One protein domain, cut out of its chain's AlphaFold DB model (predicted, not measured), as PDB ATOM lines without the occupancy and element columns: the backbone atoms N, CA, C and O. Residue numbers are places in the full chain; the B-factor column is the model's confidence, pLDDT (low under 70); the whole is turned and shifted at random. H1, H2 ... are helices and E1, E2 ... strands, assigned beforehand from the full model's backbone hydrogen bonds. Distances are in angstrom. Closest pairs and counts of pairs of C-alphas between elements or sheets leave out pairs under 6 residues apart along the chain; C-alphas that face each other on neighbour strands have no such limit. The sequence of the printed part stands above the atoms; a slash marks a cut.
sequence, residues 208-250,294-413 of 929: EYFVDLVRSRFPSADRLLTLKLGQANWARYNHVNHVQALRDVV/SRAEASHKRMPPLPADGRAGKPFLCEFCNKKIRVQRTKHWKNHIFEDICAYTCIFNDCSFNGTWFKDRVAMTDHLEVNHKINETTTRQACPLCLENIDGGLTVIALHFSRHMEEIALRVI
ATOM      1  N   GLU A 208       4.948   9.342 -11.071       89.81
ATOM      2  CA  GLU A 208       4.100  10.016 -10.085       89.81
ATOM      3  C   GLU A 208       3.816   9.158  -8.856       89.81
ATOM      4  O   GLU A 208       3.823   9.678  -7.744       89.81
ATOM      5  N   TYR A 209       3.673   7.839  -9.019       90.25
ATOM      6  CA  TYR A 209       3.598   6.906  -7.893       90.25
ATOM      7  C   TYR A 209       4.801   7.080  -6.949       90.25
ATOM      8  O   TYR A 209       4.650   7.203  -5.732       90.25
ATOM      9  N   PHE A 210       6.011   7.178  -7.508       91.38
ATOM     10  CA  PHE A 210       7.223   7.422  -6.730       91.38
ATOM     11  C   PHE A 210       7.304   8.857  -6.195       91.38
ATOM     12  O   PHE A 210       7.816   9.053  -5.092       91.38
ATOM     13  N   VAL A 211       6.765   9.851  -6.909       92.44
ATOM     14  CA  VAL A 211       6.633  11.228  -6.402       92.44
ATOM     15  C   VAL A 211       5.720  11.266  -5.171       92.44
ATOM     16  O   VAL A 211       6.096  11.853  -4.158       92.44
ATOM     17  N   ASP A 212       4.571  10.594  -5.201       91.25
ATOM     18  CA  ASP A 212       3.619  10.548  -4.088       91.25
ATOM     19  C   ASP A 212       4.164   9.724  -2.903       91.25
ATOM     20  O   ASP A 212       3.968  10.104  -1.743       91.25
ATOM     21  N   LEU A 213       4.967   8.678  -3.150       90.56
ATOM     22  CA  LEU A 213       5.755   8.004  -2.104       90.56
ATOM     23  C   LEU A 213       6.807   8.923  -1.455       90.56
ATOM     24  O   LEU A 213       7.028   8.837  -0.244       90.56
ATOM     25  N   VAL A 214       7.465   9.799  -2.224       90.56
ATOM     26  CA  VAL A 214       8.440  10.766  -1.687       90.56
ATOM     27  C   VAL A 214       7.728  11.892  -0.931       90.56
ATOM     28  O   VAL A 214       8.132  12.208   0.188       90.56
ATOM     29  N   ARG A 215       6.633  12.445  -1.469       91.94
ATOM     30  CA  ARG A 215       5.819  13.501  -0.835       91.94
ATOM     31  C   ARG A 215       5.171  13.038   0.463       91.94
ATOM     32  O   ARG A 215       5.302  13.714   1.476       91.94
ATOM     33  N   SER A 216       4.530  11.870   0.477       88.94
ATOM     34  CA  SER A 216       3.936  11.306   1.703       88.94
ATOM     35  C   SER A 216       4.983  11.018   2.786       88.94
ATOM     36  O   SER A 216       4.684  11.105   3.978       88.94
ATOM     37  N   ARG A 217       6.232  10.725   2.394       87.88
ATOM     38  CA  ARG A 217       7.346  10.501   3.322       87.88
ATOM     39  C   ARG A 217       8.036  11.789   3.791       87.88
ATOM     40  O   ARG A 217       8.537  11.808   4.922       87.88
ATOM     41  N   PHE A 218       8.053  12.830   2.960       90.88
ATOM     42  CA  PHE A 218       8.678  14.132   3.212       90.88
ATOM     43  C   PHE A 218       7.737  15.298   2.814       90.88
ATOM     44  O   PHE A 218       8.030  16.016   1.858       90.88
ATOM     45  N   PRO A 219       6.618  15.538   3.536       88.38
ATOM     46  CA  PRO A 219       5.581  16.487   3.093       88.38
ATOM     47  C   PRO A 219       6.008  17.961   3.065       88.38
ATOM     48  O   PRO A 219       5.305  18.792   2.501       88.38
ATOM     49  N   SER A 220       7.136  18.287   3.701       88.19
ATOM     50  CA  SER A 220       7.717  19.635   3.762       88.19
ATOM     51  C   SER A 220       8.906  19.832   2.813       88.19
ATOM     52  O   SER A 220       9.517  20.897   2.834       88.19
ATOM     53  N   ALA A 221       9.261  18.823   2.009       91.06
ATOM     54  CA  ALA A 221      10.260  18.968   0.955       91.06
ATOM     55  C   ALA A 221       9.706  19.803  -0.212       91.06
ATOM     56  O   ALA A 221       8.498  19.815  -0.462       91.06
ATOM     57  N   ASP A 222      10.592  20.466  -0.958       92.19
ATOM     58  CA  ASP A 222      10.193  21.220  -2.147       92.19
ATOM     59  C   ASP A 222       9.507  20.327  -3.206       92.19
ATOM     60  O   ASP A 222       9.918  19.192  -3.466       92.19
ATOM     61  N   ARG A 223       8.466  20.859  -3.859       91.00
ATOM     62  CA  ARG A 223       7.657  20.118  -4.836       91.00
ATOM     63  C   ARG A 223       8.468  19.690  -6.060       91.00
ATOM     64  O   ARG A 223       8.274  18.558  -6.507       91.00
ATOM     65  N   LEU A 224       9.369  20.532  -6.571       90.69
ATOM     66  CA  LEU A 224      10.203  20.206  -7.731       90.69
ATOM     67  C   LEU A 224      11.301  19.195  -7.361       90.69
ATOM     68  O   LEU A 224      11.556  18.262  -8.123       90.69
ATOM     69  N   LEU A 225      11.860  19.282  -6.152       91.44
ATOM     70  CA  LEU A 225      12.744  18.252  -5.605       91.44
ATOM     71  C   LEU A 225      12.029  16.897  -5.442       91.44
ATOM     72  O   LEU A 225      12.587  15.870  -5.834       91.44
ATOM     73  N   THR A 226      10.788  16.860  -4.928       92.19
ATOM     74  CA  THR A 226      10.024  15.592  -4.857       92.19
ATOM     75  C   THR A 226       9.715  15.010  -6.238       92.19
ATOM     76  O   THR A 226       9.769  13.792  -6.398       92.19
ATOM     77  N   LEU A 227       9.459  15.862  -7.240       91.44
ATOM     78  CA  LEU A 227       9.243  15.451  -8.629       91.44
ATOM     79  C   LEU A 227      10.502  14.797  -9.218       91.44
ATOM     80  O   LEU A 227      10.450  13.640  -9.638       91.44
ATOM     81  N   LYS A 228      11.648  15.491  -9.160       90.19
ATOM     82  CA  LYS A 228      12.941  14.988  -9.654       90.19
ATOM     83  C   LYS A 228      13.358  13.682  -8.970       90.19
ATOM     84  O   LYS A 228      13.816  12.757  -9.637       90.19
ATOM     85  N   LEU A 229      13.151  13.554  -7.656       91.81
ATOM     86  CA  LEU A 229      13.471  12.320  -6.926       91.81
ATOM     87  C   LEU A 229      12.515  11.161  -7.244       91.81
ATOM     88  O   LEU A 229      12.965  10.016  -7.268       91.81
ATOM     89  N   GLY A 230      11.235  11.428  -7.526       91.50
ATOM     90  CA  GLY A 230      10.305  10.412  -8.027       91.50
ATOM     91  C   GLY A 230      10.676   9.929  -9.434       91.50
ATOM     92  O   GLY A 230      10.736   8.725  -9.670       91.50
ATOM     93  N   GLN A 231      11.042  10.851 -10.331       91.50
ATOM     94  CA  GLN A 231      11.566  10.544 -11.670       91.50
ATOM     95  C   GLN A 231      12.871   9.733 -11.611       91.50
ATOM     96  O   GLN A 231      12.995   8.719 -12.295       91.50
ATOM     97  N   ALA A 232      13.806  10.100 -10.730       90.62
ATOM     98  CA  ALA A 232      15.019   9.320 -10.493       90.62
ATOM     99  C   ALA A 232      14.711   7.907  -9.958       90.62
ATOM    100  O   ALA A 232      15.380   6.950 -10.341       90.62
ATOM    101  N   ASN A 233      13.685   7.743  -9.114       91.69
ATOM    102  CA  ASN A 233      13.261   6.424  -8.633       91.69
ATOM    103  C   ASN A 233      12.590   5.571  -9.716       91.69
ATOM    104  O   ASN A 233      12.836   4.370  -9.775       91.69
ATOM    105  N   TRP A 234      11.796   6.181 -10.595       91.38
ATOM    106  CA  TRP A 234      11.248   5.516 -11.779       91.38
ATOM    107  C   TRP A 234      12.356   5.036 -12.724       91.38
ATOM    108  O   TRP A 234      12.342   3.892 -13.170       91.38
ATOM    109  N   ALA A 235      13.382   5.861 -12.949       89.88
ATOM    110  CA  ALA A 235      14.546   5.469 -13.739       89.88
ATOM    111  C   ALA A 235      15.330   4.299 -13.099       89.88
ATOM    112  O   ALA A 235      15.749   3.390 -13.814       89.88
ATOM    113  N   ARG A 236      15.463   4.255 -11.762       90.19
ATOM    114  CA  ARG A 236      16.016   3.086 -11.041       90.19
ATOM    115  C   ARG A 236      15.143   1.838 -11.186       90.19
ATOM    116  O   ARG A 236      15.682   0.755 -11.381       90.19
ATOM    117  N   TYR A 237      13.820   1.975 -11.097       88.06
ATOM    118  CA  TYR A 237      12.879   0.864 -11.282       88.06
ATOM    119  C   TYR A 237      13.005   0.259 -12.683       88.06
ATOM    120  O   TYR A 237      13.186  -0.948 -12.820       88.06
ATOM    121  N   ASN A 238      13.059   1.103 -13.714       86.44
ATOM    122  CA  ASN A 238      13.300   0.656 -15.084       86.44
ATOM    123  C   ASN A 238      14.691   0.026 -15.260       86.44
ATOM    124  O   ASN A 238      14.816  -0.949 -15.995       86.44
ATOM    125  N   HIS A 239      15.724   0.521 -14.566       83.06
ATOM    126  CA  HIS A 239      17.052  -0.101 -14.577       83.06
ATOM    127  C   HIS A 239      17.031  -1.515 -13.975       83.06
ATOM    128  O   HIS A 239      17.476  -2.456 -14.630       83.06
ATOM    129  N   VAL A 240      16.462  -1.686 -12.777       82.06
ATOM    130  CA  VAL A 240      16.346  -2.999 -12.117       82.06
ATOM    131  C   VAL A 240      15.520  -3.963 -12.971       82.06
ATOM    132  O   VAL A 240      15.978  -5.071 -13.240       82.06
ATOM    133  N   ASN A 241      14.364  -3.530 -13.484       80.50
ATOM    134  CA  ASN A 241      13.521  -4.359 -14.348       80.50
ATOM    135  C   ASN A 241      14.215  -4.734 -15.667       80.50
ATOM    136  O   ASN A 241      14.057  -5.856 -16.135       80.50
ATOM    137  N   HIS A 242      15.009  -3.840 -16.265       78.19
ATOM    138  CA  HIS A 242      15.771  -4.147 -17.478       78.19
ATOM    139  C   HIS A 242      16.867  -5.192 -17.217       78.19
ATOM    140  O   HIS A 242      17.001  -6.150 -17.978       78.19
ATOM    141  N   VAL A 243      17.618  -5.060 -16.119       72.69
ATOM    142  CA  VAL A 243      18.657  -6.037 -15.753       72.69
ATOM    143  C   VAL A 243      18.048  -7.380 -15.323       72.69
ATOM    144  O   VAL A 243      18.650  -8.429 -15.560       72.69
ATOM    145  N   GLN A 244      16.826  -7.376 -14.779       72.19
ATOM    146  CA  GLN A 244      16.039  -8.590 -14.553       72.19
ATOM    147  C   GLN A 244      15.511  -9.200 -15.860       72.19
ATOM    148  O   GLN A 244      15.684 -10.393 -16.050       72.19
ATOM    149  N   ALA A 245      14.996  -8.430 -16.821       72.19
ATOM    150  CA  ALA A 245      14.560  -8.975 -18.115       72.19
ATOM    151  C   ALA A 245      15.709  -9.657 -18.895       72.19
ATOM    152  O   ALA A 245      15.512 -10.684 -19.543       72.19
ATOM    153  N   LEU A 246      16.938  -9.137 -18.777       68.94
ATOM    154  CA  LEU A 246      18.138  -9.768 -19.345       68.94
ATOM    155  C   LEU A 246      18.489 -11.126 -18.696       68.94
ATOM    156  O   LEU A 246      19.170 -11.934 -19.327       68.94
ATOM    157  N   ARG A 247      18.018 -11.409 -17.473       63.25
ATOM    158  CA  ARG A 247      18.169 -12.714 -16.799       63.25
ATOM    159  C   ARG A 247      17.432 -13.804 -17.566       63.25
ATOM    160  O   ARG A 247      18.024 -14.827 -17.898       63.25
ATOM    161  N   ASP A 248      16.161 -13.567 -17.862       57.56
ATOM    162  CA  ASP A 248      15.250 -14.602 -18.353       57.56
ATOM    163  C   ASP A 248      15.550 -14.967 -19.815       57.56
ATOM    164  O   ASP A 248      15.472 -16.135 -20.201       57.56
ATOM    165  N   VAL A 249      16.034 -13.997 -20.601       60.72
ATOM    166  CA  VAL A 249      16.581 -14.227 -21.949       60.72
ATOM    167  C   VAL A 249      17.836 -15.110 -21.903       60.72
ATOM    168  O   VAL A 249      17.951 -16.049 -22.688       60.72
ATOM    169  N   VAL A 250      18.767 -14.861 -20.972       55.19
ATOM    170  CA  VAL A 250      20.014 -15.643 -20.851       55.19
ATOM    171  C   VAL A 250      19.763 -17.045 -20.287       55.19
ATOM    172  O   VAL A 250      20.401 -17.999 -20.728       55.19
ATOM    173  N   SER A 294      14.692   3.781  13.808       49.81
ATOM    174  CA  SER A 294      13.506   3.304  13.067       49.81
ATOM    175  C   SER A 294      13.646   3.438  11.542       49.81
ATOM    176  O   SER A 294      13.120   2.625  10.787       49.81
ATOM    177  N   ARG A 295      14.433   4.420  11.088       54.59
ATOM    178  CA  ARG A 295      14.835   4.622   9.691       54.59
ATOM    179  C   ARG A 295      15.682   3.479   9.116       54.59
ATOM    180  O   ARG A 295      15.463   3.059   7.987       54.59
ATOM    181  N   ALA A 296      16.652   2.989   9.886       50.53
ATOM    182  CA  ALA A 296      17.520   1.880   9.494       50.53
ATOM    183  C   ALA A 296      16.843   0.512   9.700       50.53
ATOM    184  O   ALA A 296      17.135  -0.429   8.971       50.53
ATOM    185  N   GLU A 297      15.889   0.405  10.630       53.22
ATOM    186  CA  GLU A 297      15.016  -0.770  10.731       53.22
ATOM    187  C   GLU A 297      14.133  -0.905   9.474       53.22
ATOM    188  O   GLU A 297      14.040  -1.984   8.890       53.22
ATOM    189  N   ALA A 298      13.558   0.208   9.001       56.84
ATOM    190  CA  ALA A 298      12.757   0.243   7.777       56.84
ATOM    191  C   ALA A 298      13.565  -0.081   6.506       56.84
ATOM    192  O   ALA A 298      13.040  -0.752   5.618       56.84
ATOM    193  N   SER A 299      14.834   0.343   6.409       59.16
ATOM    194  CA  SER A 299      15.686  -0.035   5.272       59.16
ATOM    195  C   SER A 299      16.130  -1.498   5.337       59.16
ATOM    196  O   SER A 299      16.092  -2.188   4.320       59.16
ATOM    197  N   HIS A 300      16.482  -2.010   6.525       60.75
ATOM    198  CA  HIS A 300      16.819  -3.425   6.718       60.75
ATOM    199  C   HIS A 300      15.677  -4.361   6.296       60.75
ATOM    200  O   HIS A 300      15.952  -5.369   5.657       60.75
ATOM    201  N   LYS A 301      14.417  -4.016   6.590       64.69
ATOM    202  CA  LYS A 301      13.237  -4.840   6.261       64.69
ATOM    203  C   LYS A 301      12.925  -4.976   4.763       64.69
ATOM    204  O   LYS A 301      12.125  -5.832   4.408       64.69
ATOM    205  N   ARG A 302      13.520  -4.153   3.888       73.00
ATOM    206  CA  ARG A 302      13.292  -4.211   2.428       73.00
ATOM    207  C   ARG A 302      14.500  -4.723   1.628       73.00
ATOM    208  O   ARG A 302      14.360  -5.039   0.453       73.00
ATOM    209  N   MET A 303      15.679  -4.831   2.237       79.06
ATOM    210  CA  MET A 303      16.831  -5.472   1.595       79.06
ATOM    211  C   MET A 303      16.764  -6.991   1.813       79.06
ATOM    212  O   MET A 303      16.595  -7.405   2.961       79.06
ATOM    213  N   PRO A 304      16.941  -7.833   0.778       77.75
ATOM    214  CA  PRO A 304      17.007  -9.278   0.978       77.75
ATOM    215  C   PRO A 304      18.218  -9.661   1.855       77.75
ATOM    216  O   PRO A 304      19.277  -9.024   1.766       77.75
ATOM    217  N   PRO A 305      18.098 -10.694   2.709       81.88
ATOM    218  CA  PRO A 305      19.194 -11.151   3.561       81.88
ATOM    219  C   PRO A 305      20.340 -11.739   2.729       81.88
ATOM    220  O   PRO A 305      20.130 -12.237   1.626       81.88
ATOM    221  N   LEU A 306      21.563 -11.723   3.265       84.88
ATOM    222  CA  LEU A 306      22.733 -12.293   2.589       84.88
ATOM    223  C   LEU A 306      22.553 -13.819   2.405       84.88
ATOM    224  O   LEU A 306      22.382 -14.526   3.409       84.88
ATOM    225  N   PRO A 307      22.610 -14.372   1.175       86.50
ATOM    226  CA  PRO A 307      22.483 -15.813   0.965       86.50
ATOM    227  C   PRO A 307      23.482 -16.641   1.786       86.50
ATOM    228  O   PRO A 307      24.597 -16.199   2.082       86.50
ATOM    229  N   ALA A 308      23.086 -17.862   2.159       83.56
ATOM    230  CA  ALA A 308      23.885 -18.736   3.023       83.56
ATOM    231  C   ALA A 308      25.269 -19.055   2.428       83.56
ATOM    232  O   ALA A 308      26.263 -19.074   3.152       83.56
ATOM    233  N   ASP A 309      25.361 -19.220   1.106       85.19
ATOM    234  CA  ASP A 309      26.639 -19.393   0.408       85.19
ATOM    235  C   ASP A 309      27.538 -18.148   0.500       85.19
ATOM    236  O   ASP A 309      28.748 -18.287   0.681       85.19
ATOM    237  N   GLY A 310      26.958 -16.943   0.467       85.38
ATOM    238  CA  GLY A 310      27.674 -15.685   0.695       85.38
ATOM    239  C   GLY A 310      28.274 -15.616   2.098       85.38
ATOM    240  O   GLY A 310      29.484 -15.437   2.243       85.38
ATOM    241  N   ARG A 311      27.461 -15.890   3.129       86.31
ATOM    242  CA  ARG A 311      27.925 -16.027   4.526       86.31
ATOM    243  C   ARG A 311      29.026 -17.084   4.679       86.31
ATOM    244  O   ARG A 311      30.001 -16.850   5.385       86.31
ATOM    245  N   ALA A 312      28.931 -18.202   3.956       86.12
ATOM    246  CA  ALA A 312      29.970 -19.235   3.888       86.12
ATOM    247  C   ALA A 312      31.192 -18.857   3.014       86.12
ATOM    248  O   ALA A 312      32.089 -19.674   2.810       86.12
ATOM    249  N   GLY A 313      31.248 -17.639   2.463       85.81
ATOM    250  CA  GLY A 313      32.362 -17.135   1.659       85.81
ATOM    251  C   GLY A 313      32.467 -17.690   0.240       85.81
ATOM    252  O   GLY A 313      33.458 -17.420  -0.448       85.81
ATOM    253  N   LYS A 314      31.470 -18.448  -0.216       87.75
ATOM    254  CA  LYS A 314      31.362 -18.958  -1.585       87.75
ATOM    255  C   LYS A 314      30.852 -17.852  -2.529       87.75
ATOM    256  O   LYS A 314      30.266 -16.869  -2.073       87.75
ATOM    257  N   PRO A 315      31.086 -17.975  -3.848       90.00
ATOM    258  CA  PRO A 315      30.547 -17.030  -4.814       90.00
ATOM    259  C   PRO A 315      29.096 -17.379  -5.184       90.00
ATOM    260  O   PRO A 315      28.818 -18.524  -5.538       90.00
ATOM    261  N   PHE A 316      28.203 -16.391  -5.167       89.88
ATOM    262  CA  PHE A 316      26.777 -16.525  -5.495       89.88
ATOM    263  C   PHE A 316      26.352 -15.485  -6.546       89.88
ATOM    264  O   PHE A 316      27.107 -14.558  -6.838       89.88
ATOM    265  N   LEU A 317      25.174 -15.651  -7.154       86.88
ATOM    266  CA  LEU A 317      24.616 -14.681  -8.105       86.88
ATOM    267  C   LEU A 317      23.805 -13.619  -7.351       86.88
ATOM    268  O   LEU A 317      22.973 -13.969  -6.518       86.88
ATOM    269  N   CYS A 318      24.034 -12.336  -7.635       84.00
ATOM    270  CA  CYS A 318      23.171 -11.260  -7.140       84.00
ATOM    271  C   CYS A 318      21.848 -11.238  -7.919       84.00
ATOM    272  O   CYS A 318      21.866 -11.205  -9.145       84.00
ATOM    273  N   GLU A 319      20.707 -11.190  -7.232       77.31
ATOM    274  CA  GLU A 319      19.375 -11.187  -7.866       77.31
ATOM    275  C   GLU A 319      19.017  -9.860  -8.564       77.31
ATOM    276  O   GLU A 319      18.055  -9.815  -9.332       77.31
ATOM    277  N   PHE A 320      19.789  -8.793  -8.318       77.06
ATOM    278  CA  PHE A 320      19.591  -7.474  -8.928       77.06
ATOM    279  C   PHE A 320      20.446  -7.273 -10.182       77.06
ATOM    280  O   PHE A 320      19.911  -6.877 -11.211       77.06
ATOM    281  N   CYS A 321      21.751  -7.576 -10.134       80.56
ATOM    282  CA  CYS A 321      22.641  -7.399 -11.290       80.56
ATOM    283  C   CYS A 321      23.062  -8.678 -12.024       80.56
ATOM    284  O   CYS A 321      23.819  -8.592 -12.990       80.56
ATOM    285  N   ASN A 322      22.660  -9.858 -11.545       76.88
ATOM    286  CA  ASN A 322      23.055 -11.179 -12.054       76.88
ATOM    287  C   ASN A 322      24.578 -11.466 -12.066       76.88
ATOM    288  O   ASN A 322      25.012 -12.520 -12.533       76.88
ATOM    289  N   LYS A 323      25.417 -10.580 -11.506       83.50
ATOM    290  CA  LYS A 323      26.872 -10.783 -11.392       83.50
ATOM    291  C   LYS A 323      27.177 -11.859 -10.343       83.50
ATOM    292  O   LYS A 323      26.538 -11.927  -9.291       83.50
ATOM    293  N   LYS A 324      28.208 -12.670 -10.599       88.12
ATOM    294  CA  LYS A 324      28.715 -13.683  -9.661       88.12
ATOM    295  C   LYS A 324      29.673 -13.051  -8.648       88.12
ATOM    296  O   LYS A 324      30.869 -12.932  -8.905       88.12
ATOM    297  N   ILE A 325      29.139 -12.638  -7.505       89.00
ATOM    298  CA  ILE A 325      29.865 -11.925  -6.446       89.00
ATOM    299  C   ILE A 325      30.363 -12.870  -5.349       89.00
ATOM    300  O   ILE A 325      29.883 -13.993  -5.210       89.00
ATOM    301  N   ARG A 326      31.304 -12.404  -4.519       92.06
ATOM    302  CA  ARG A 326      31.734 -13.093  -3.291       92.06
ATOM    303  C   ARG A 326      31.722 -12.107  -2.127       92.06
ATOM    304  O   ARG A 326      32.605 -11.262  -2.026       92.06
ATOM    305  N   VAL A 327      30.723 -12.220  -1.255       89.56
ATOM    306  CA  VAL A 327      30.476 -11.264  -0.167       89.56
ATOM    307  C   VAL A 327      30.142 -12.009   1.123       89.56
ATOM    308  O   VAL A 327      29.153 -12.728   1.161       89.56
ATOM    309  N   GLN A 328      30.959 -11.819   2.164       87.12
ATOM    310  CA  GLN A 328      30.832 -12.509   3.463       87.12
ATOM    311  C   GLN A 328      30.096 -11.710   4.546       87.12
ATOM    312  O   GLN A 328      29.442 -12.305   5.394       87.12
ATOM    313  N   ARG A 329      30.220 -10.373   4.546       86.75
ATOM    314  CA  ARG A 329      29.653  -9.495   5.586       86.75
ATOM    315  C   ARG A 329      28.467  -8.709   5.056       86.75
ATOM    316  O   ARG A 329      28.538  -8.140   3.960       86.75
ATOM    317  N   THR A 330      27.434  -8.563   5.876       83.94
ATOM    318  CA  THR A 330      26.181  -7.878   5.531       83.94
ATOM    319  C   THR A 330      26.405  -6.422   5.109       83.94
ATOM    320  O   THR A 330      25.730  -5.922   4.212       83.94
ATOM    321  N   LYS A 331      27.396  -5.735   5.694       85.00
ATOM    322  CA  LYS A 331      27.803  -4.379   5.282       85.00
ATOM    323  C   LYS A 331      28.207  -4.291   3.802       85.00
ATOM    324  O   LYS A 331      27.801  -3.359   3.117       85.00
ATOM    325  N   HIS A 332      28.984  -5.250   3.300       86.44
ATOM    326  CA  HIS A 332      29.416  -5.260   1.897       86.44
ATOM    327  C   HIS A 332      28.272  -5.657   0.951       86.44
ATOM    328  O   HIS A 332      28.196  -5.133  -0.155       86.44
ATOM    329  N   TRP A 333      27.346  -6.507   1.406       87.56
ATOM    330  CA  TRP A 333      26.142  -6.886   0.654       87.56
ATOM    331  C   TRP A 333      25.207  -5.692   0.439       87.56
ATOM    332  O   TRP A 333      24.808  -5.417  -0.686       87.56
ATOM    333  N   LYS A 334      24.957  -4.908   1.495       86.25
ATOM    334  CA  LYS A 334      24.185  -3.656   1.416       86.25
ATOM    335  C   LYS A 334      24.816  -2.652   0.455       86.25
ATOM    336  O   LYS A 334      24.114  -2.109  -0.388       86.25
ATOM    337  N   ASN A 335      26.132  -2.436   0.548       86.06
ATOM    338  CA  ASN A 335      26.845  -1.551  -0.377       86.06
ATOM    339  C   ASN A 335      26.655  -1.982  -1.840       86.06
ATOM    340  O   ASN A 335      26.394  -1.130  -2.679       86.06
ATOM    341  N   HIS A 336      26.745  -3.284  -2.125       87.62
ATOM    342  CA  HIS A 336      26.552  -3.818  -3.471       87.62
ATOM    343  C   HIS A 336      25.109  -3.643  -3.980       87.62
ATOM    344  O   HIS A 336      24.924  -3.205  -5.110       87.62
ATOM    345  N   ILE A 337      24.090  -3.881  -3.140       88.06
ATOM    346  CA  ILE A 337      22.692  -3.575  -3.497       88.06
ATOM    347  C   ILE A 337      22.532  -2.077  -3.808       88.06
ATOM    348  O   ILE A 337      21.896  -1.730  -4.796       88.06
ATOM    349  N   PHE A 338      23.106  -1.180  -2.995       89.50
ATOM    350  CA  PHE A 338      23.004   0.270  -3.214       89.50
ATOM    351  C   PHE A 338      23.750   0.769  -4.463       89.50
ATOM    352  O   PHE A 338      23.321   1.759  -5.058       89.50
ATOM    353  N   GLU A 339      24.824   0.088  -4.864       87.56
ATOM    354  CA  GLU A 339      25.518   0.290  -6.141       87.56
ATOM    355  C   GLU A 339      24.634  -0.174  -7.314       87.56
ATOM    356  O   GLU A 339      24.350   0.615  -8.213       87.56
ATOM    357  N   ASP A 340      24.107  -1.405  -7.263       85.25
ATOM    358  CA  ASP A 340      23.252  -1.977  -8.314       85.25
ATOM    359  C   ASP A 340      21.931  -1.202  -8.514       85.25
ATOM    360  O   ASP A 340      21.539  -0.953  -9.651       85.25
ATOM    361  N   ILE A 341      21.250  -0.764  -7.443       87.12
ATOM    362  CA  ILE A 341      20.026   0.061  -7.557       87.12
ATOM    363  C   ILE A 341      20.319   1.557  -7.764       87.12
ATOM    364  O   ILE A 341      19.394   2.369  -7.707       87.12
ATOM    365  N   CYS A 342      21.585   1.943  -7.972       87.25
ATOM    366  CA  CYS A 342      22.013   3.325  -8.219       87.25
ATOM    367  C   CYS A 342      21.457   4.318  -7.177       87.25
ATOM    368  O   CYS A 342      20.796   5.319  -7.487       87.25
ATOM    369  N   ALA A 343      21.670   4.007  -5.895       90.56
ATOM    370  CA  ALA A 343      20.958   4.650  -4.794       90.56
ATOM    371  C   ALA A 343      21.236   6.154  -4.650       90.56
ATOM    372  O   ALA A 343      20.346   6.897  -4.242       90.56
ATOM    373  N   TYR A 344      22.439   6.621  -4.987       92.81
ATOM    374  CA  TYR A 344      22.905   7.975  -4.676       92.81
ATOM    375  C   TYR A 344      22.668   8.963  -5.828       92.81
ATOM    376  O   TYR A 344      23.038   8.701  -6.967       92.81
ATOM    377  N   THR A 345      22.077  10.122  -5.528       91.94
ATOM    378  CA  THR A 345      21.870  11.248  -6.461       91.94
ATOM    379  C   THR A 345      21.918  12.571  -5.687       91.94
ATOM    380  O   THR A 345      21.837  12.566  -4.456       91.94
ATOM    381  N   CYS A 346      22.082  13.707  -6.370       91.38
ATOM    382  CA  CYS A 346      22.140  15.005  -5.703       91.38
ATOM    383  C   CYS A 346      20.744  15.478  -5.260       91.38
ATOM    384  O   CYS A 346      19.783  15.415  -6.022       91.38
ATOM    385  N   ILE A 347      20.646  15.990  -4.026       89.44
ATOM    386  CA  ILE A 347      19.387  16.447  -3.406       89.44
ATOM    387  C   ILE A 347      19.147  17.958  -3.510       89.44
ATOM    388  O   ILE A 347      18.140  18.453  -3.010       89.44
ATOM    389  N   PHE A 348      20.066  18.709  -4.116       89.75
ATOM    390  CA  PHE A 348      19.902  20.145  -4.330       89.75
ATOM    391  C   PHE A 348      19.218  20.382  -5.673       89.75
ATOM    392  O   PHE A 348      19.660  19.868  -6.701       89.75
ATOM    393  N   ASN A 349      18.116  21.135  -5.666       85.44
ATOM    394  CA  ASN A 349      17.279  21.338  -6.849       85.44
ATOM    395  C   ASN A 349      18.048  21.985  -8.015       85.44
ATOM    396  O   ASN A 349      17.857  21.600  -9.170       85.44
ATOM    397  N   ASP A 350      18.941  22.915  -7.685       84.12
ATOM    398  CA  ASP A 350      19.642  23.795  -8.628       84.12
ATOM    399  C   ASP A 350      20.979  23.195  -9.104       84.12
ATOM    400  O   ASP A 350      21.818  23.878  -9.687       84.12
ATOM    401  N   CYS A 351      21.205  21.906  -8.828       88.44
ATOM    402  CA  CYS A 351      22.410  21.194  -9.228       88.44
ATOM    403  C   CYS A 351      22.252  20.532 -10.602       88.44
ATOM    404  O   CYS A 351      21.341  19.730 -10.802       88.44
ATOM    405  N   SER A 352      23.214  20.752 -11.503       84.31
ATOM    406  CA  SER A 352      23.295  20.077 -12.809       84.31
ATOM    407  C   SER A 352      23.434  18.548 -12.718       84.31
ATOM    408  O   SER A 352      23.212  17.856 -13.704       84.31
ATOM    409  N   PHE A 353      23.793  18.018 -11.543       79.69
ATOM    410  CA  PHE A 353      23.902  16.583 -11.262       79.69
ATOM    411  C   PHE A 353      22.644  16.001 -10.585       79.69
ATOM    412  O   PHE A 353      22.620  14.819 -10.229       79.69
ATOM    413  N   ASN A 354      21.582  16.791 -10.392       73.56
ATOM    414  CA  ASN A 354      20.307  16.292  -9.875       73.56
ATOM    415  C   ASN A 354      19.672  15.317 -10.887       73.56
ATOM    416  O   ASN A 354      19.538  15.641 -12.063       73.56
ATOM    417  N   GLY A 355      19.338  14.104 -10.441       71.06
ATOM    418  CA  GLY A 355      18.873  13.011 -11.301       71.06
ATOM    419  C   GLY A 355      19.991  12.120 -11.857       71.06
ATOM    420  O   GLY A 355      19.727  10.958 -12.158       71.06
ATOM    421  N   THR A 356      21.244  12.592 -11.910       83.25
ATOM    422  CA  THR A 356      22.401  11.728 -12.221       83.25
ATOM    423  C   THR A 356      22.749  10.831 -11.030       83.25
ATOM    424  O   THR A 356      22.455  11.174  -9.878       83.25
ATOM    425  N   TRP A 357      23.335   9.662 -11.297       87.12
ATOM    426  CA  TRP A 357      23.627   8.648 -10.279       87.12
ATOM    427  C   TRP A 357      25.113   8.607  -9.921       87.12
ATOM    428  O   TRP A 357      25.975   8.587 -10.799       87.12
ATOM    429  N   PHE A 358      25.414   8.531  -8.625       90.44
ATOM    430  CA  PHE A 358      26.766   8.291  -8.122       90.44
ATOM    431  C   PHE A 358      26.933   6.809  -7.770       90.44
ATOM    432  O   PHE A 358      26.111   6.245  -7.047       90.44
ATOM    433  N   LYS A 359      28.032   6.198  -8.234       83.50
ATOM    434  CA  LYS A 359      28.388   4.785  -7.985       83.50
ATOM    435  C   LYS A 359      28.363   4.379  -6.504       83.50
ATOM    436  O   LYS A 359      28.021   3.255  -6.164       83.50
ATOM    437  N   ASP A 360      28.753   5.292  -5.622       87.44
ATOM    438  CA  ASP A 360      28.895   5.063  -4.193       87.44
ATOM    439  C   ASP A 360      28.703   6.375  -3.412       87.44
ATOM    440  O   ASP A 360      28.650   7.479  -3.968       87.44
ATOM    441  N   ARG A 361      28.613   6.256  -2.084       89.62
ATOM    442  CA  ARG A 361      28.490   7.407  -1.182       89.62
ATOM    443  C   ARG A 361      29.725   8.317  -1.207       89.62
ATOM    444  O   ARG A 361      29.602   9.475  -0.824       89.62
ATOM    445  N   VAL A 362      30.904   7.821  -1.592       90.94
ATOM    446  CA  VAL A 362      32.143   8.616  -1.600       90.94
ATOM    447  C   VAL A 362      32.081   9.618  -2.746       90.94
ATOM    448  O   VAL A 362      32.089  10.808  -2.474       90.94
ATOM    449  N   ALA A 363      31.804   9.176  -3.973       91.88
ATOM    450  CA  ALA A 363      31.618  10.063  -5.122       91.88
ATOM    451  C   ALA A 363      30.499  11.105  -4.910       91.88
ATOM    452  O   ALA A 363      30.627  12.251  -5.338       91.88
ATOM    453  N   MET A 364      29.422  10.744  -4.200       92.44
ATOM    454  CA  MET A 364      28.392  11.710  -3.790       92.44
ATOM    455  C   MET A 364      28.918  12.715  -2.741       92.44
ATOM    456  O   MET A 364      28.502  13.868  -2.739       92.44
ATOM    457  N   THR A 365      29.820  12.298  -1.847       92.62
ATOM    458  CA  THR A 365      30.464  13.156  -0.831       92.62
ATOM    459  C   THR A 365      31.437  14.138  -1.493       92.62
ATOM    460  O   THR A 365      31.346  15.335  -1.240       92.62
ATOM    461  N   ASP A 366      32.279  13.650  -2.407       92.12
ATOM    462  CA  ASP A 366      33.221  14.447  -3.204       92.12
ATOM    463  C   ASP A 366      32.470  15.517  -4.025       92.12
ATOM    464  O   ASP A 366      32.863  16.682  -4.086       92.12
ATOM    465  N   HIS A 367      31.318  15.147  -4.598       92.06
ATOM    466  CA  HIS A 367      30.407  16.067  -5.282       92.06
ATOM    467  C   HIS A 367      29.823  17.152  -4.354       92.06
ATOM    468  O   HIS A 367      29.737  18.320  -4.742       92.06
ATOM    469  N   LEU A 368      29.432  16.805  -3.122       91.62
ATOM    470  CA  LEU A 368      28.931  17.778  -2.138       91.62
ATOM    471  C   LEU A 368      30.019  18.786  -1.725       91.62
ATOM    472  O   LEU A 368      29.712  19.962  -1.517       91.62
ATOM    473  N   GLU A 369      31.282  18.363  -1.681       91.62
ATOM    474  CA  GLU A 369      32.412  19.262  -1.442       91.62
ATOM    475  C   GLU A 369      32.681  20.180  -2.641       91.62
ATOM    476  O   GLU A 369      32.667  21.404  -2.497       91.62
ATOM    477  N   VAL A 370      32.855  19.616  -3.839       89.69
ATOM    478  CA  VAL A 370      33.251  20.375  -5.037       89.69
ATOM    479  C   VAL A 370      32.134  21.292  -5.546       89.69
ATOM    480  O   VAL A 370      32.382  22.463  -5.834       89.69
ATOM    481  N   ASN A 371      30.902  20.789  -5.666       89.12
ATOM    482  CA  ASN A 371      29.798  21.530  -6.286       89.12
ATOM    483  C   ASN A 371      28.961  22.328  -5.280       89.12
ATOM    484  O   ASN A 371      28.457  23.394  -5.632       89.12
ATOM    485  N   HIS A 372      28.830  21.851  -4.038       89.88
ATOM    486  CA  HIS A 372      28.007  22.503  -3.009       89.88
ATOM    487  C   HIS A 372      28.812  23.201  -1.906       89.88
ATOM    488  O   HIS A 372      28.216  23.870  -1.065       89.88
ATOM    489  N   LYS A 373      30.154  23.119  -1.936       86.56
ATOM    490  CA  LYS A 373      31.066  23.737  -0.952       86.56
ATOM    491  C   LYS A 373      30.804  23.281   0.489       86.56
ATOM    492  O   LYS A 373      31.165  23.979   1.435       86.56
ATOM    493  N   ILE A 374      30.187  22.108   0.651       86.06
ATOM    494  CA  ILE A 374      29.989  21.466   1.948       86.06
ATOM    495  C   ILE A 374      31.303  20.765   2.281       86.06
ATOM    496  O   ILE A 374      31.626  19.752   1.677       86.06
ATOM    497  N   ASN A 375      32.081  21.312   3.205       83.25
ATOM    498  CA  ASN A 375      33.413  20.811   3.548       83.25
ATOM    499  C   ASN A 375      33.562  20.667   5.073       83.25
ATOM    500  O   ASN A 375      32.583  20.747   5.822       83.25
ATOM    501  N   GLU A 376      34.777  20.437   5.570       78.25
ATOM    502  CA  GLU A 376      35.022  20.306   7.016       78.25
ATOM    503  C   GLU A 376      34.761  21.601   7.811       78.25
ATOM    504  O   GLU A 376      34.530  21.544   9.017       78.25
ATOM    505  N   THR A 377      34.732  22.765   7.148       77.31
ATOM    506  CA  THR A 377      34.397  24.062   7.772       77.31
ATOM    507  C   THR A 377      32.894  24.355   7.799       77.31
ATOM    508  O   THR A 377      32.461  25.273   8.497       77.31
ATOM    509  N   THR A 378      32.071  23.571   7.092       79.88
ATOM    510  CA  THR A 378      30.607  23.665   7.159       79.88
ATOM    511  C   THR A 378      30.123  23.138   8.508       79.88
ATOM    512  O   THR A 378      29.925  21.942   8.695       79.88
ATOM    513  N   THR A 379      29.933  24.036   9.473       73.19
ATOM    514  CA  THR A 379      29.512  23.675  10.837       73.19
ATOM    515  C   THR A 379      28.049  23.257  10.934       73.19
ATOM    516  O   THR A 379      27.696  22.523  11.856       73.19
ATOM    517  N   ARG A 380      27.201  23.726  10.010       86.12
ATOM    518  CA  ARG A 380      25.756  23.489  10.000       86.12
ATOM    519  C   ARG A 380      25.191  23.561   8.585       86.12
ATOM    520  O   ARG A 380      25.425  24.543   7.888       86.12
ATOM    521  N   GLN A 381      24.387  22.571   8.198       89.94
ATOM    522  CA  GLN A 381      23.682  22.539   6.912       89.94
ATOM    523  C   GLN A 381      22.226  22.096   7.097       89.94
ATOM    524  O   GLN A 381      21.957  21.091   7.751       89.94
ATOM    525  N   ALA A 382      21.272  22.812   6.498       90.81
ATOM    526  CA  ALA A 382      19.880  22.363   6.438       90.81
ATOM    527  C   ALA A 382      19.696  21.316   5.327       90.81
ATOM    528  O   ALA A 382      20.218  21.479   4.220       90.81
ATOM    529  N   CYS A 383      18.950  20.246   5.609       91.62
ATOM    530  CA  CYS A 383      18.623  19.210   4.630       91.62
ATOM    531  C   CYS A 383      17.401  19.609   3.775       91.62
ATOM    532  O   CYS A 383      16.320  19.770   4.344       91.62
ATOM    533  N   PRO A 384      17.502  19.673   2.429       89.69
ATOM    534  CA  PRO A 384      16.371  19.983   1.538       89.69
ATOM    535  C   PRO A 384      15.145  19.048   1.625       89.69
ATOM    536  O   PRO A 384      14.108  19.361   1.047       89.69
ATOM    537  N   LEU A 385      15.248  17.898   2.311       90.62
ATOM    538  CA  LEU A 385      14.193  16.873   2.364       90.62
ATOM    539  C   LEU A 385      13.456  16.779   3.706       90.62
ATOM    540  O   LEU A 385      12.236  16.662   3.724       90.62
ATOM    541  N   CYS A 386      14.163  16.797   4.838       91.12
ATOM    542  CA  CYS A 386      13.534  16.783   6.170       91.12
ATOM    543  C   CYS A 386      13.513  18.153   6.857       91.12
ATOM    544  O   CYS A 386      12.897  18.273   7.911       91.12
ATOM    545  N   LEU A 387      14.203  19.157   6.301       89.38
ATOM    546  CA  LEU A 387      14.429  20.480   6.899       89.38
ATOM    547  C   LEU A 387      15.156  20.456   8.264       89.38
ATOM    548  O   LEU A 387      15.339  21.498   8.897       89.38
ATOM    549  N   GLU A 388      15.635  19.288   8.707       90.00
ATOM    550  CA  GLU A 388      16.509  19.172   9.873       90.00
ATOM    551  C   GLU A 388      17.822  19.919   9.605       90.00
ATOM    552  O   GLU A 388      18.396  19.858   8.513       90.00
ATOM    553  N   ASN A 389      18.296  20.641  10.620       89.75
ATOM    554  CA  ASN A 389      19.617  21.253  10.602       89.75
ATOM    555  C   ASN A 389      20.618  20.213  11.109       89.75
ATOM    556  O   ASN A 389      20.461  19.679  12.206       89.75
ATOM    557  N   ILE A 390      21.622  19.918  10.292       89.56
ATOM    558  CA  ILE A 390      22.680  18.961  10.584       89.56
ATOM    559  C   ILE A 390      23.877  19.765  11.076       89.56
ATOM    560  O   ILE A 390      24.517  20.446  10.276       89.56
ATOM    561  N   ASP A 391      24.156  19.708  12.375       84.75
ATOM    562  CA  ASP A 391      25.359  20.298  12.962       84.75
ATOM    563  C   ASP A 391      26.520  19.276  12.887       84.75
ATOM    564  O   ASP A 391      26.382  18.129  13.326       84.75
ATOM    565  N   GLY A 392      27.661  19.681  12.322       81.00
ATOM    566  CA  GLY A 392      28.836  18.834  12.063       81.00
ATOM    567  C   GLY A 392      29.302  18.867  10.600       81.00
ATOM    568  O   GLY A 392      28.519  19.159   9.706       81.00
ATOM    569  N   GLY A 393      30.584  18.562  10.362       82.25
ATOM    570  CA  GLY A 393      31.221  18.682   9.041       82.25
ATOM    571  C   GLY A 393      30.743  17.677   7.980       82.25
ATOM    572  O   GLY A 393      29.971  16.757   8.265       82.25
ATOM    573  N   LEU A 394      31.261  17.837   6.754       87.06
ATOM    574  CA  LEU A 394      30.907  17.087   5.533       87.06
ATOM    575  C   LEU A 394      30.548  15.605   5.739       87.06
ATOM    576  O   LEU A 394      29.500  15.171   5.271       87.06
ATOM    577  N   THR A 395      31.351  14.818   6.460       87.81
ATOM    578  CA  THR A 395      31.089  13.376   6.650       87.81
ATOM    579  C   THR A 395      29.776  13.075   7.386       87.81
ATOM    580  O   THR A 395      29.134  12.062   7.101       87.81
ATOM    581  N   VAL A 396      29.334  13.957   8.290       89.69
ATOM    582  CA  VAL A 396      28.049  13.856   9.005       89.69
ATOM    583  C   VAL A 396      26.895  14.262   8.087       89.69
ATOM    584  O   VAL A 396      25.885  13.559   8.014       89.69
ATOM    585  N   ILE A 397      27.070  15.356   7.340       88.94
ATOM    586  CA  ILE A 397      26.081  15.889   6.392       88.94
ATOM    587  C   ILE A 397      25.839  14.893   5.247       88.94
ATOM    588  O   ILE A 397      24.699  14.504   4.988       88.94
ATOM    589  N   ALA A 398      26.903  14.388   4.622       90.75
ATOM    590  CA  ALA A 398      26.827  13.400   3.551       90.75
ATOM    591  C   ALA A 398      26.244  12.058   4.029       90.75
ATOM    592  O   ALA A 398      25.474  11.444   3.295       90.75
ATOM    593  N   LEU A 399      26.525  11.617   5.265       90.69
ATOM    594  CA  LEU A 399      25.885  10.430   5.853       90.69
ATOM    595  C   LEU A 399      24.391  10.646   6.140       90.69
ATOM    596  O   LEU A 399      23.598   9.711   6.023       90.69
ATOM    597  N   HIS A 400      23.980  11.858   6.518       91.12
ATOM    598  CA  HIS A 400      22.562  12.188   6.634       91.12
ATOM    599  C   HIS A 400      21.891  12.134   5.254       91.12
ATOM    600  O   HIS A 400      20.865  11.469   5.102       91.12
ATOM    601  N   PHE A 401      22.475  12.776   4.238       91.69
ATOM    602  CA  PHE A 401      21.938  12.787   2.873       91.69
ATOM    603  C   PHE A 401      21.906  11.381   2.251       91.69
ATOM    604  O   PHE A 401      20.896  11.009   1.653       91.69
ATOM    605  N   SER A 402      22.937  10.553   2.467       89.75
ATOM    606  CA  SER A 402      22.972   9.175   1.955       89.75
ATOM    607  C   SER A 402      21.804   8.351   2.491       89.75
ATOM    608  O   SER A 402      21.133   7.687   1.714       89.75
ATOM    609  N   ARG A 403      21.452   8.501   3.774       89.75
ATOM    610  CA  ARG A 403      20.287   7.834   4.385       89.75
ATOM    611  C   ARG A 403      18.940   8.274   3.800       89.75
ATOM    612  O   ARG A 403      17.997   7.491   3.849       89.75
ATOM    613  N   HIS A 404      18.822   9.490   3.258       91.06
ATOM    614  CA  HIS A 404      17.638   9.880   2.474       91.06
ATOM    615  C   HIS A 404      17.612   9.180   1.117       91.06
ATOM    616  O   HIS A 404      16.560   8.707   0.696       91.06
ATOM    617  N   MET A 405      18.759   9.102   0.447       91.00
ATOM    618  CA  MET A 405      18.879   8.487  -0.874       91.00
ATOM    619  C   MET A 405      18.686   6.967  -0.821       91.00
ATOM    620  O   MET A 405      17.883   6.437  -1.579       91.00
ATOM    621  N   GLU A 406      19.288   6.295   0.160       90.94
ATOM    622  CA  GLU A 406      19.077   4.879   0.491       90.94
ATOM    623  C   GLU A 406      17.591   4.578   0.789       90.94
ATOM    624  O   GLU A 406      17.023   3.640   0.232       90.94
ATOM    625  N   GLU A 407      16.923   5.389   1.621       88.75
ATOM    626  CA  GLU A 407      15.505   5.202   1.984       88.75
ATOM    627  C   GLU A 407      14.533   5.421   0.808       88.75
ATOM    628  O   GLU A 407      13.486   4.770   0.748       88.75
ATOM    629  N   ILE A 408      14.864   6.321  -0.124       90.50
ATOM    630  CA  ILE A 408      14.080   6.548  -1.346       90.50
ATOM    631  C   ILE A 408      14.349   5.433  -2.364       90.50
ATOM    632  O   ILE A 408      13.393   4.822  -2.844       90.50
ATOM    633  N   ALA A 409      15.616   5.121  -2.652       90.62
ATOM    634  CA  ALA A 409      16.013   4.129  -3.652       90.62
ATOM    635  C   ALA A 409      15.461   2.730  -3.353       90.62
ATOM    636  O   ALA A 409      14.965   2.061  -4.255       90.62
ATOM    637  N   LEU A 410      15.444   2.312  -2.080       89.25
ATOM    638  CA  LEU A 410      14.890   1.011  -1.697       89.25
ATOM    639  C   LEU A 410      13.412   0.838  -2.066       89.25
ATOM    640  O   LEU A 410      12.976  -0.300  -2.191       89.25
ATOM    641  N   ARG A 411      12.632   1.908  -2.292       86.94
ATOM    642  CA  ARG A 411      11.222   1.794  -2.719       86.94
ATOM    643  C   ARG A 411      11.036   1.062  -4.051       86.94
ATOM    644  O   ARG A 411       9.940   0.565  -4.281       86.94
ATOM    645  N   VAL A 412      12.085   0.980  -4.870       85.81
ATOM    646  CA  VAL A 412      12.142   0.194  -6.111       85.81
ATOM    647  C   VAL A 412      12.002  -1.308  -5.855       85.81
ATOM    648  O   VAL A 412      11.383  -2.004  -6.650       85.81
ATOM    649  N   ILE A 413      12.550  -1.812  -4.746       81.19
ATOM    650  CA  ILE A 413      12.531  -3.240  -4.418       81.19
ATOM    651  C   ILE A 413      11.128  -3.610  -3.895       81.19
ATOM    652  O   ILE A 413      10.680  -2.989  -2.919       81.19
TER     653      ILE A 413
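What this domain is: This is residues 208 to 250 and 294 to 413 of the 929 residues of an uncharacterized protein of Aaosphaeria arxii CBS 175.79 (UniProt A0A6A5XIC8). The helix H7 runs through the middle; H6 and the small hairpin E1 E2 pack on its first part, and its last part meets the long helix H2, on whose first part H1 packs. H3 packs on H7 near its end, while H4 lies far out among loops. You have 163 residues with seven named helices and two named strands, in the order H1 H2 H3 H4 H5 H6 E1 E2 H7; the class is mostly helix and the sheet is antiparallel. The whole is compact, with a radius of gyration of the C-alphas of 16.6 A and spans of 45 by 34 by 30 A.

Where its parts are: Find C-alpha 208 at (4.100, 10.016, -10.085), where H1, residues 208 to 217, begins. H2, residues 223 to 250, is 41.1 A long. Next come H3, residues 294 to 300, H4, 308 to 311, H5, 330 to 340, and H6, 361 to 372. E1, 380 to 382, and E2, 389 to 391, precede H7, residues 394 to 412, 27.8 A long, ending at C-alpha 412 (12.142, 0.194, -6.111).

How they stand to each other: The hub H7 touches H6 at Ala 398 and Thr 365, C-alphas 5.7 A apart, H3 at Glu 407 and Ser 299, 6.2 A, and H2 at Val 412 and Tyr 237, 5.3 A. H1 touches H2 at a steep tilt of 57 degrees, closest at the C-alphas of Val 211 and Gly 230, 4.1 A. H5 is close to H7 but not clearly touching, at 7.1 A between C-alphas 338 and 406; H4 and H7 are apart. In the hairpin E1 and E2, N 381 and O 390 are 3.0 A apart, within hydrogen-bond range. Every O i to N i+4 pair is within range in H1, H3, H5 and H6, against 21 of 24 in H2 and 13 of 15 in H7; H4 is too short for such a pair.

The domain as a whole: The C-alphas farthest apart, of Val 249 and Thr 379, are 51.8 A apart. Residues 251 to 293 are not printed, and C-alphas 250 and 294 lie 39.4 A apart across the cut. The links H4 to H5 and H5 to H6 are long. Look for pLDDT under 70 at residues 246 to 250 and 294 to 301.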